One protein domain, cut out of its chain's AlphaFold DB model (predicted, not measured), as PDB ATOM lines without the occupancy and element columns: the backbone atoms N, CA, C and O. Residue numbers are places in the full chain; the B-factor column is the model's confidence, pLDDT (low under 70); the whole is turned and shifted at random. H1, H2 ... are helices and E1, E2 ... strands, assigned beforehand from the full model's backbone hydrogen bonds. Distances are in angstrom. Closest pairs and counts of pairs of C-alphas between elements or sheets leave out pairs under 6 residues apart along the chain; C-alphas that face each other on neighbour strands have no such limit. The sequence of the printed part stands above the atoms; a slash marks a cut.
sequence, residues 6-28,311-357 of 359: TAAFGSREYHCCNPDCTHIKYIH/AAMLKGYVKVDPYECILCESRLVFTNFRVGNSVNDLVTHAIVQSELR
ATOM      1  N   THR A   6      82.566  64.474  49.929       93.25
ATOM      2  CA  THR A   6      81.612  65.398  49.305       93.25
ATOM      3  C   THR A   6      80.240  65.278  49.967       93.25
ATOM      4  O   THR A   6      79.955  64.304  50.674       93.25
ATOM      5  N   ALA A   7      79.357  66.244  49.700       94.00
ATOM      6  CA  ALA A   7      77.979  66.238  50.195       94.00
ATOM      7  C   ALA A   7      77.187  64.978  49.794       94.00
ATOM      8  O   ALA A   7      76.222  64.628  50.468       94.00
ATOM      9  N   ALA A   8      77.631  64.250  48.764       93.00
ATOM     10  CA  ALA A   8      76.981  63.040  48.280       93.00
ATOM     11  C   ALA A   8      76.894  61.921  49.335       93.00
ATOM     12  O   ALA A   8      75.943  61.151  49.287       93.00
ATOM     13  N   PHE A   9      77.834  61.838  50.290       90.75
ATOM     14  CA  PHE A   9      77.780  60.889  51.421       90.75
ATOM     15  C   PHE A   9      77.084  61.454  52.670       90.75
ATOM     16  O   PHE A   9      77.061  60.805  53.719       90.75
ATOM     17  N   GLY A  10      76.538  62.664  52.581       94.38
ATOM     18  CA  GLY A  10      75.933  63.363  53.701       94.38
ATOM     19  C   GLY A  10      76.946  64.206  54.465       94.38
ATOM     20  O   GLY A  10      78.165  64.103  54.286       94.38
ATOM     21  N   SER A  11      76.431  65.078  55.322       95.94
ATOM     22  CA  SER A  11      77.211  66.143  55.954       95.94
ATOM     23  C   SER A  11      76.782  66.360  57.392       95.94
ATOM     24  O   SER A  11      75.606  66.272  57.719       95.94
ATOM     25  N   ARG A  12      77.740  66.681  58.257       96.12
ATOM     26  CA  ARG A  12      77.448  67.299  59.551       96.12
ATOM     27  C   ARG A  12      77.515  68.804  59.371       96.12
ATOM     28  O   ARG A  12      78.533  69.304  58.895       96.12
ATOM     29  N   GLU A  13      76.439  69.474  59.725       97.00
ATOM     30  CA  GLU A  13      76.312  70.921  59.697       97.00
ATOM     31  C   GLU A  13      76.743  71.495  61.046       97.00
ATOM     32  O   GLU A  13      76.414  70.941  62.100       97.00
ATOM     33  N   TYR A  14      77.532  72.565  60.997       97.44
ATOM     34  CA  TYR A  14      77.975  73.300  62.170       97.44
ATOM     35  C   TYR A  14      77.734  74.787  61.968       97.44
ATOM     36  O   TYR A  14      78.050  75.317  60.903       97.44
ATOM     37  N   HIS A  15      77.208  75.445  62.993       97.81
ATOM     38  CA  HIS A  15      76.980  76.890  63.012       97.81
ATOM     39  C   HIS A  15      77.950  77.541  63.991       97.81
ATOM     40  O   HIS A  15      78.388  76.907  64.956       97.81
ATOM     41  N   CYS A  16      78.320  78.793  63.732       97.56
ATOM     42  CA  CYS A  16      79.096  79.570  64.687       97.56
ATOM     43  C   CYS A  16      78.287  79.811  65.966       97.56
ATOM     44  O   CYS A  16      77.100  80.109  65.902       97.56
ATOM     45  N   CYS A  17      78.922  79.679  67.131       97.25
ATOM     46  CA  CYS A  17      78.273  79.987  68.403       97.25
ATOM     47  C   CYS A  17      78.120  81.493  68.655       97.25
ATOM     48  O   CYS A  17      77.415  81.861  69.587       97.25
ATOM     49  N   ASN A  18      78.800  82.348  67.881       96.81
ATOM     50  CA  ASN A  18      78.617  83.792  67.945       96.81
ATOM     51  C   ASN A  18      77.308  84.165  67.215       96.81
ATOM     52  O   ASN A  18      77.244  83.932  66.005       96.81
ATOM     53  N   PRO A  19      76.304  84.744  67.905       94.00
ATOM     54  CA  PRO A  19      75.024  85.126  67.301       94.00
ATOM     55  C   PRO A  19      75.152  86.109  66.130       94.00
ATOM     56  O   PRO A  19      74.353  86.051  65.200       94.00
ATOM     57  N   ASP A  20      76.185  86.954  66.138       96.50
ATOM     58  CA  ASP A  20      76.434  87.948  65.087       96.50
ATOM     59  C   ASP A  20      77.181  87.357  63.877       96.50
ATOM     60  O   ASP A  20      77.479  88.052  62.903       96.50
ATOM     61  N   CYS A  21      77.516  86.062  63.911       96.75
ATOM     62  CA  CYS A  21      78.259  85.384  62.858       96.75
ATOM     63  C   CYS A  21      77.385  84.380  62.096       96.75
ATOM     64  O   CYS A  21      76.987  83.341  62.615       96.75
ATOM     65  N   THR A  22      77.190  84.624  60.801       96.31
ATOM     66  CA  THR A  22      76.377  83.778  59.907       96.31
ATOM     67  C   THR A  22      77.135  82.584  59.314       96.31
ATOM     68  O   THR A  22      76.643  81.910  58.407       96.31
ATOM     69  N   HIS A  23      78.352  82.297  59.789       97.19
ATOM     70  CA  HIS A  23      79.176  81.231  59.227       97.19
ATOM     71  C   HIS A  23      78.585  79.843  59.507       97.19
ATOM     72  O   HIS A  23      78.444  79.415  60.657       97.19
ATOM     73  N   ILE A  24      78.338  79.102  58.424       95.88
ATOM     74  CA  ILE A  24      77.924  77.699  58.440       95.88
ATOM     75  C   ILE A  24      79.002  76.857  57.762       95.88
ATOM     76  O   ILE A  24      79.427  77.143  56.642       95.88
ATOM     77  N   LYS A  25      79.407  75.769  58.420       95.69
ATOM     78  CA  LYS A  25      80.400  74.825  57.902       95.69
ATOM     79  C   LYS A  25      79.817  73.429  57.766       95.69
ATOM     80  O   LYS A  25      79.232  72.883  58.700       95.69
ATOM     81  N   TYR A  26      80.083  72.800  56.625       95.50
ATOM     82  CA  TYR A  26      79.736  71.404  56.382       95.50
ATOM     83  C   TYR A  26      80.974  70.522  56.466       95.50
ATOM     84  O   TYR A  26      81.967  70.737  55.775       95.50
ATOM     85  N   ILE A  27      80.903  69.488  57.299       93.94
ATOM     86  CA  ILE A  27      81.911  68.430  57.347       93.94
ATOM     87  C   ILE A  27      81.296  67.168  56.752       93.94
ATOM     88  O   ILE A  27      80.461  66.498  57.370       93.94
ATOM     89  N   HIS A  28      81.714  66.860  55.530       94.50
ATOM     90  CA  HIS A  28      81.197  65.752  54.737       94.50
ATOM     91  C   HIS A  28      81.674  64.383  55.235       94.50
ATOM     92  O   HIS A  28      82.791  64.219  55.741       94.50
ATOM     93  N   ALA A 311      89.093  65.913  64.235       89.06
ATOM     94  CA  ALA A 311      89.658  67.182  64.686       89.06
ATOM     95  C   ALA A 311      91.061  67.054  65.275       89.06
ATOM     96  O   ALA A 311      91.936  67.828  64.910       89.06
ATOM     97  N   ALA A 312      91.305  66.042  66.115       90.19
ATOM     98  CA  ALA A 312      92.637  65.795  66.665       90.19
ATOM     99  C   ALA A 312      93.678  65.574  65.553       90.19
ATOM    100  O   ALA A 312      94.777  66.116  65.617       90.19
ATOM    101  N   MET A 313      93.312  64.833  64.502       88.75
ATOM    102  CA  MET A 313      94.191  64.625  63.351       88.75
ATOM    103  C   MET A 313      94.452  65.912  62.563       88.75
ATOM    104  O   MET A 313      95.598  66.170  62.211       88.75
ATOM    105  N   LEU A 314      93.424  66.719  62.282       89.56
ATOM    106  CA  LEU A 314      93.605  67.983  61.558       89.56
ATOM    107  C   LEU A 314      94.484  68.965  62.340       89.56
ATOM    108  O   LEU A 314      95.462  69.472  61.795       89.56
ATOM    109  N   LYS A 315      94.228  69.129  63.642       91.50
ATOM    110  CA  LYS A 315      95.090  69.930  64.520       91.50
ATOM    111  C   LYS A 315      96.528  69.417  64.525       91.50
ATOM    112  O   LYS A 315      97.465  70.203  64.470       91.50
ATOM    113  N   GLY A 316      96.715  68.098  64.565       88.50
ATOM    114  CA  GLY A 316      98.037  67.478  64.590       88.50
ATOM    115  C   GLY A 316      98.840  67.704  63.307       88.50
ATOM    116  O   GLY A 316      99.979  68.172  63.383       88.50
ATOM    117  N   TYR A 317      98.247  67.378  62.152       86.00
ATOM    118  CA  TYR A 317      98.947  67.315  60.863       86.00
ATOM    119  C   TYR A 317      98.955  68.617  60.075       86.00
ATOM    120  O   TYR A 317      99.970  68.930  59.465       86.00
ATOM    121  N   VAL A 318      97.835  69.342  60.056       88.75
ATOM    122  CA  VAL A 318      97.694  70.567  59.249       88.75
ATOM    123  C   VAL A 318      97.593  71.826  60.101       88.75
ATOM    124  O   VAL A 318      97.489  72.907  59.547       88.75
ATOM    125  N   LYS A 319      97.646  71.693  61.435       92.06
ATOM    126  CA  LYS A 319      97.585  72.813  62.389       92.06
ATOM    127  C   LYS A 319      96.307  73.656  62.273       92.06
ATOM    128  O   LYS A 319      96.329  74.843  62.553       92.06
ATOM    129  N   VAL A 320      95.187  73.020  61.913       91.69
ATOM    130  CA  VAL A 320      93.867  73.666  61.792       91.69
ATOM    131  C   VAL A 320      92.865  72.998  62.732       91.69
ATOM    132  O   VAL A 320      92.732  71.768  62.716       91.69
ATOM    133  N   ASP A 321      92.121  73.781  63.522       93.88
ATOM    134  CA  ASP A 321      90.913  73.290  64.194       93.88
ATOM    135  C   ASP A 321      89.737  73.286  63.201       93.88
ATOM    136  O   ASP A 321      89.268  74.345  62.787       93.88
ATOM    137  N   PRO A 322      89.193  72.120  62.798       92.69
ATOM    138  CA  PRO A 322      88.031  72.111  61.912       92.69
ATOM    139  C   PRO A 322      86.778  72.733  62.529       92.69
ATOM    140  O   PRO A 322      85.834  72.986  61.781       92.69
ATOM    141  N   TYR A 323      86.743  72.932  63.844       95.56
ATOM    142  CA  TYR A 323      85.608  73.477  64.573       95.56
ATOM    143  C   TYR A 323      85.826  74.928  65.019       95.56
ATOM    144  O   TYR A 323      85.106  75.407  65.886       95.56
ATOM    145  N   GLU A 324      86.809  75.613  64.453       95.88
ATOM    146  CA  GLU A 324      87.004  77.050  64.626       95.88
ATOM    147  C   GLU A 324      86.383  77.804  63.445       95.88
ATOM    148  O   GLU A 324      86.443  77.358  62.289       95.88
ATOM    149  N   CYS A 325      85.704  78.906  63.750       96.00
ATOM    150  CA  CYS A 325      85.097  79.773  62.756       96.00
ATOM    151  C   CYS A 325      86.179  80.586  62.041       96.00
ATOM    152  O   CYS A 325      86.933  81.302  62.681       96.00
ATOM    153  N   ILE A 326      86.204  80.546  60.708       95.25
ATOM    154  CA  ILE A 326      87.195  81.296  59.920       95.25
ATOM    155  C   ILE A 326      86.928  82.809  59.864       95.25
ATOM    156  O   ILE A 326      87.767  83.537  59.355       95.25
ATOM    157  N   LEU A 327      85.754  83.269  60.316       96.19
ATOM    158  CA  LEU A 327      85.371  84.686  60.273       96.19
ATOM    159  C   LEU A 327      85.620  85.412  61.598       96.19
ATOM    160  O   LEU A 327      85.932  86.595  61.590       96.19
ATOM    161  N   CYS A 328      85.434  84.729  62.729       96.00
ATOM    162  CA  CYS A 328      85.476  85.351  64.058       96.00
ATOM    163  C   CYS A 328      86.127  84.470  65.133       96.00
ATOM    164  O   CYS A 328      85.955  84.738  66.319       96.00
ATOM    165  N   GLU A 329      86.771  83.365  64.736       95.88
ATOM    166  CA  GLU A 329      87.529  82.439  65.604       95.88
ATOM    167  C   GLU A 329      86.708  81.745  66.710       95.88
ATOM    168  O   GLU A 329      87.186  80.869  67.428       95.88
ATOM    169  N   SER A 330      85.414  82.052  66.799       97.12
ATOM    170  CA  SER A 330      84.482  81.433  67.735       97.12
ATOM    171  C   SER A 330      84.225  79.959  67.399       97.12
ATOM    172  O   SER A 330      84.458  79.479  66.283       97.12
ATOM    173  N   ARG A 331      83.703  79.208  68.374       97.38
ATOM    174  CA  ARG A 331      83.472  77.767  68.235       97.38
ATOM    175  C   ARG A 331      82.348  77.465  67.242       97.38
ATOM    176  O   ARG A 331      81.256  78.013  67.327       97.38
ATOM    177  N   LEU A 332      82.585  76.514  66.344       97.62
ATOM    178  CA  LEU A 332      81.549  75.888  65.531       97.62
ATOM    179  C   LEU A 332      80.893  74.741  66.312       97.62
ATOM    180  O   LEU A 332      81.569  73.809  66.763       97.62
ATOM    181  N   VAL A 333      79.571  74.796  66.445       97.12
ATOM    182  CA  VAL A 333      78.753  73.836  67.197       97.12
ATOM    183  C   VAL A 333      77.908  73.028  66.224       97.12
ATOM    184  O   VAL A 333      77.386  73.561  65.250       97.12
ATOM    185  N   PHE A 334      77.821  71.719  66.453       97.00
ATOM    186  CA  PHE A 334      77.010  70.829  65.625       97.00
ATOM    187  C   PHE A 334      75.531  71.209  65.733       97.00
ATOM    188  O   PHE A 334      75.020  71.321  66.844       97.00
ATOM    189  N   THR A 335      74.855  71.343  64.594       97.00
ATOM    190  CA  THR A 335      73.429  71.696  64.546       97.00
ATOM    191  C   THR A 335      72.581  70.583  63.955       97.00
ATOM    192  O   THR A 335      71.597  70.175  64.563       97.00
ATOM    193  N   ASN A 336      72.961  70.056  62.791       96.75
ATOM    194  CA  ASN A 336      72.157  69.052  62.102       96.75
ATOM    195  C   ASN A 336      73.002  68.061  61.290       96.75
ATOM    196  O   ASN A 336      74.166  68.297  60.948       96.75
ATOM    197  N   PHE A 337      72.402  66.924  60.949       96.56
ATOM    198  CA  PHE A 337      72.945  65.958  60.010       96.56
ATOM    199  C   PHE A 337      72.130  65.948  58.714       96.56
ATOM    200  O   PHE A 337      70.928  65.707  58.719       96.56
ATOM    201  N   ARG A 338      72.812  66.143  57.585       95.00
ATOM    202  CA  ARG A 338      72.242  65.996  56.244       95.00
ATOM    203  C   ARG A 338      72.524  64.598  55.727       95.00
ATOM    204  O   ARG A 338      73.690  64.221  55.575       95.00
ATOM    205  N   VAL A 339      71.463  63.851  55.452       94.25
ATOM    206  CA  VAL A 339      71.545  62.515  54.857       94.25
ATOM    207  C   VAL A 339      72.101  62.628  53.437       94.25
ATOM    208  O   VAL A 339      71.784  63.563  52.707       94.25
ATOM    209  N   GLY A 340      72.984  61.702  53.072       92.56
ATOM    210  CA  GLY A 340      73.472  61.554  51.704       92.56
ATOM    211  C   GLY A 340      72.983  60.264  51.067       92.56
ATOM    212  O   GLY A 340      72.275  59.475  51.686       92.56
ATOM    213  N   ASN A 341      73.432  60.035  49.842       92.69
ATOM    214  CA  ASN A 341      73.148  58.831  49.079       92.69
ATOM    215  C   ASN A 341      73.825  57.607  49.704       92.69
ATOM    216  O   ASN A 341      74.918  57.698  50.284       92.69
ATOM    217  N   SER A 342      73.206  56.439  49.537       90.75
ATOM    218  CA  SER A 342      73.854  55.185  49.896       90.75
ATOM    219  C   SER A 342      75.006  54.877  48.929       90.75
ATOM    220  O   SER A 342      75.120  55.435  47.837       90.75
ATOM    221  N   VAL A 343      75.894  53.953  49.317       86.88
ATOM    222  CA  VAL A 343      76.948  53.476  48.403       86.88
ATOM    223  C   VAL A 343      76.335  52.847  47.152       86.88
ATOM    224  O   VAL A 343      76.910  52.993  46.079       86.88
ATOM    225  N   ASN A 344      75.191  52.172  47.293       89.69
ATOM    226  CA  ASN A 344      74.519  51.513  46.183       89.69
ATOM    227  C   ASN A 344      74.011  52.539  45.166       89.69
ATOM    228  O   ASN A 344      74.337  52.432  43.992       89.69
ATOM    229  N   ASP A 345      73.343  53.595  45.633       91.38
ATOM    230  CA  ASP A 345      72.811  54.654  44.762       91.38
ATOM    231  C   ASP A 345      73.934  55.359  43.995       91.38
ATOM    232  O   ASP A 345      73.834  55.595  42.795       91.38
ATOM    233  N   LEU A 346      75.060  55.631  44.666       89.38
ATOM    234  CA  LEU A 346      76.230  56.229  44.020       89.38
ATOM    235  C   LEU A 346      76.846  55.324  42.948       89.38
ATOM    236  O   LEU A 346      77.387  55.835  41.969       89.38
ATOM    237  N   VAL A 347      76.812  54.004  43.141       87.62
ATOM    238  CA  VAL A 347      77.279  53.040  42.137       87.62
ATOM    239  C   VAL A 347      76.316  53.009  40.957       87.62
ATOM    240  O   VAL A 347      76.772  53.143  39.825       87.62
ATOM    241  N   THR A 348      75.010  52.923  41.208       90.31
ATOM    242  CA  THR A 348      73.982  52.953  40.159       90.31
ATOM    243  C   THR A 348      74.087  54.223  39.319       90.31
ATOM    244  O   THR A 348      74.174  54.138  38.098       90.31
ATOM    245  N   HIS A 349      74.188  55.397  39.948       87.62
ATOM    246  CA  HIS A 349      74.368  56.662  39.230       87.62
ATOM    247  C   HIS A 349      75.633  56.673  38.366       87.62
ATOM    248  O   HIS A 349      75.608  57.187  37.251       87.62
ATOM    249  N   ALA A 350      76.740  56.107  38.858       86.12
ATOM    250  CA  ALA A 350      77.983  56.045  38.094       86.12
ATOM    251  C   ALA A 350      77.880  55.112  36.876       86.12
ATOM    252  O   ALA A 350      78.435  55.439  35.829       86.12
ATOM    253  N   ILE A 351      77.172  53.983  36.999       88.25
ATOM    254  CA  ILE A 351      76.926  53.049  35.890       88.25
ATOM    255  C   ILE A 351      76.080  53.732  34.815       88.25
ATOM    256  O   ILE A 351      76.517  53.816  33.673       88.25
ATOM    257  N   VAL A 352      74.950  54.327  35.202       89.50
ATOM    258  CA  VAL A 352      74.057  55.033  34.269       89.50
ATOM    259  C   VAL A 352      74.792  56.168  33.550       89.50
ATOM    260  O   VAL A 352      74.703  56.302  32.335       89.50
ATOM    261  N   GLN A 353      75.586  56.970  34.270       85.62
ATOM    262  CA  GLN A 353      76.397  58.016  33.636       85.62
ATOM    263  C   GLN A 353      77.455  57.466  32.676       85.62
ATOM    264  O   GLN A 353      77.814  58.151  31.722       85.62
ATOM    265  N   SER A 354      77.991  56.273  32.938       83.44
ATOM    266  CA  SER A 354      78.946  55.622  32.042       83.44
ATOM    267  C   SER A 354      78.270  55.152  30.760       83.44
ATOM    268  O   SER A 354      78.822  55.355  29.686       83.44
ATOM    269  N   GLU A 355      77.086  54.550  30.868       87.88
ATOM    270  CA  GLU A 355      76.294  54.088  29.725       87.88
ATOM    271  C   GLU A 355      75.883  55.264  28.833       87.88
ATOM    272  O   GLU A 355      76.093  55.220  27.626       87.88
ATOM    273  N   LEU A 356      75.426  56.369  29.432       87.50
ATOM    274  CA  LEU A 356      75.063  57.595  28.711       87.50
ATOM    275  C   LEU A 356      76.232  58.274  27.985       87.50
ATOM    276  O   LEU A 356      75.994  59.065  27.084       87.50
ATOM    277  N   ARG A 357      77.477  58.039  28.410       80.75
ATOM    278  CA  ARG A 357      78.678  58.571  27.738       80.75
ATOM    279  C   ARG A 357      79.204  57.648  26.641       80.75
ATOM    280  O   ARG A 357      80.080  58.065  25.889       80.75
TER     281      ARG A 357
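What this domain is: This is residues 6 to 28 and 311 to 357 of the 359 residues of the protein "Transposase, IS91 family" of Aliivibrio salmonicida (UniProt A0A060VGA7). A small, strongly twisted sheet of three strands forms the body, and two helices lie away from it: H2 sticks out past one end as an arm with residues 347 to 357 free, while H1 lies off to one side, joined to E3 by the long link of residues 319 to 331. Neither helix covers a face of the sheet. The printed part has 70 residues, with two named helices and three named strands in the order E1, E2, H1, E3, H2; the sheet runs E2, E1, E3 and is antiparallel throughout, and the class is mixed, helices and strands. The whole is only just loose, close to extended, with a radius of gyration of the C-alphas of 16.5 A, and its elongated outline spans 47 by 29 by 19 A.

How they stand to each other: The inner strand of the sheet is E1, residues 11 to 16. E3, residues 332 to 338, is an edge strand and the antiparallel neighbour of E1, with 148 degrees between their directions; C-alphas 14 and 334 face each other at 4.4 A, and N 13 and O 336 are within hydrogen-bond range at 2.8 A, as are N 333 and O 15 at 2.8 A. The other edge strand, E2, residues 24 to 28, is antiparallel to E1 at 155 degrees and forms a hairpin with it; C-alphas 28 and 11 face each other at 4.2 A, and N 14 and O 25 are 2.9 A apart. The sheet is only just strongly twisted, its C-alphas lying up to 4.4 A off the best plane. H1, residues 311 to 318, is not on the sheet and is apart from E1. H2, residues 343 to 357, is not on the sheet either, and it is apart from E1, E2 and H1. In H1 and H2 every O i to N i+4 pair is within hydrogen-bond range.

Where its parts are: E1 begins at C-alpha 11, (77.211, 66.143, 55.954), and is 16.1 A long. E2 measures 12.9 A and E3 16.5 A. H1, 10.3 A long, begins at C-alpha 311, (89.658, 67.182, 64.686). H2, the longest helix with 15 residues, covers 21.4 A and ends at C-alpha 357, (78.678, 58.571, 27.738).

The domain as a whole: The two C-alphas farthest apart are those of Asp 20 and Glu 355, 49.0 A. Residues 29 to 310 are not printed, and C-alphas 28 and 311 are 13.1 A apart across this cut. Of the links that are printed whole, H1 to E3 is long, E1 to E2 is short and E3 to H2 is tight. Without residues 347 to 357 the body spans 39 by 29 by 13 A. The mean pLDDT of the printed part is 92.9, and no printed residue is under 70.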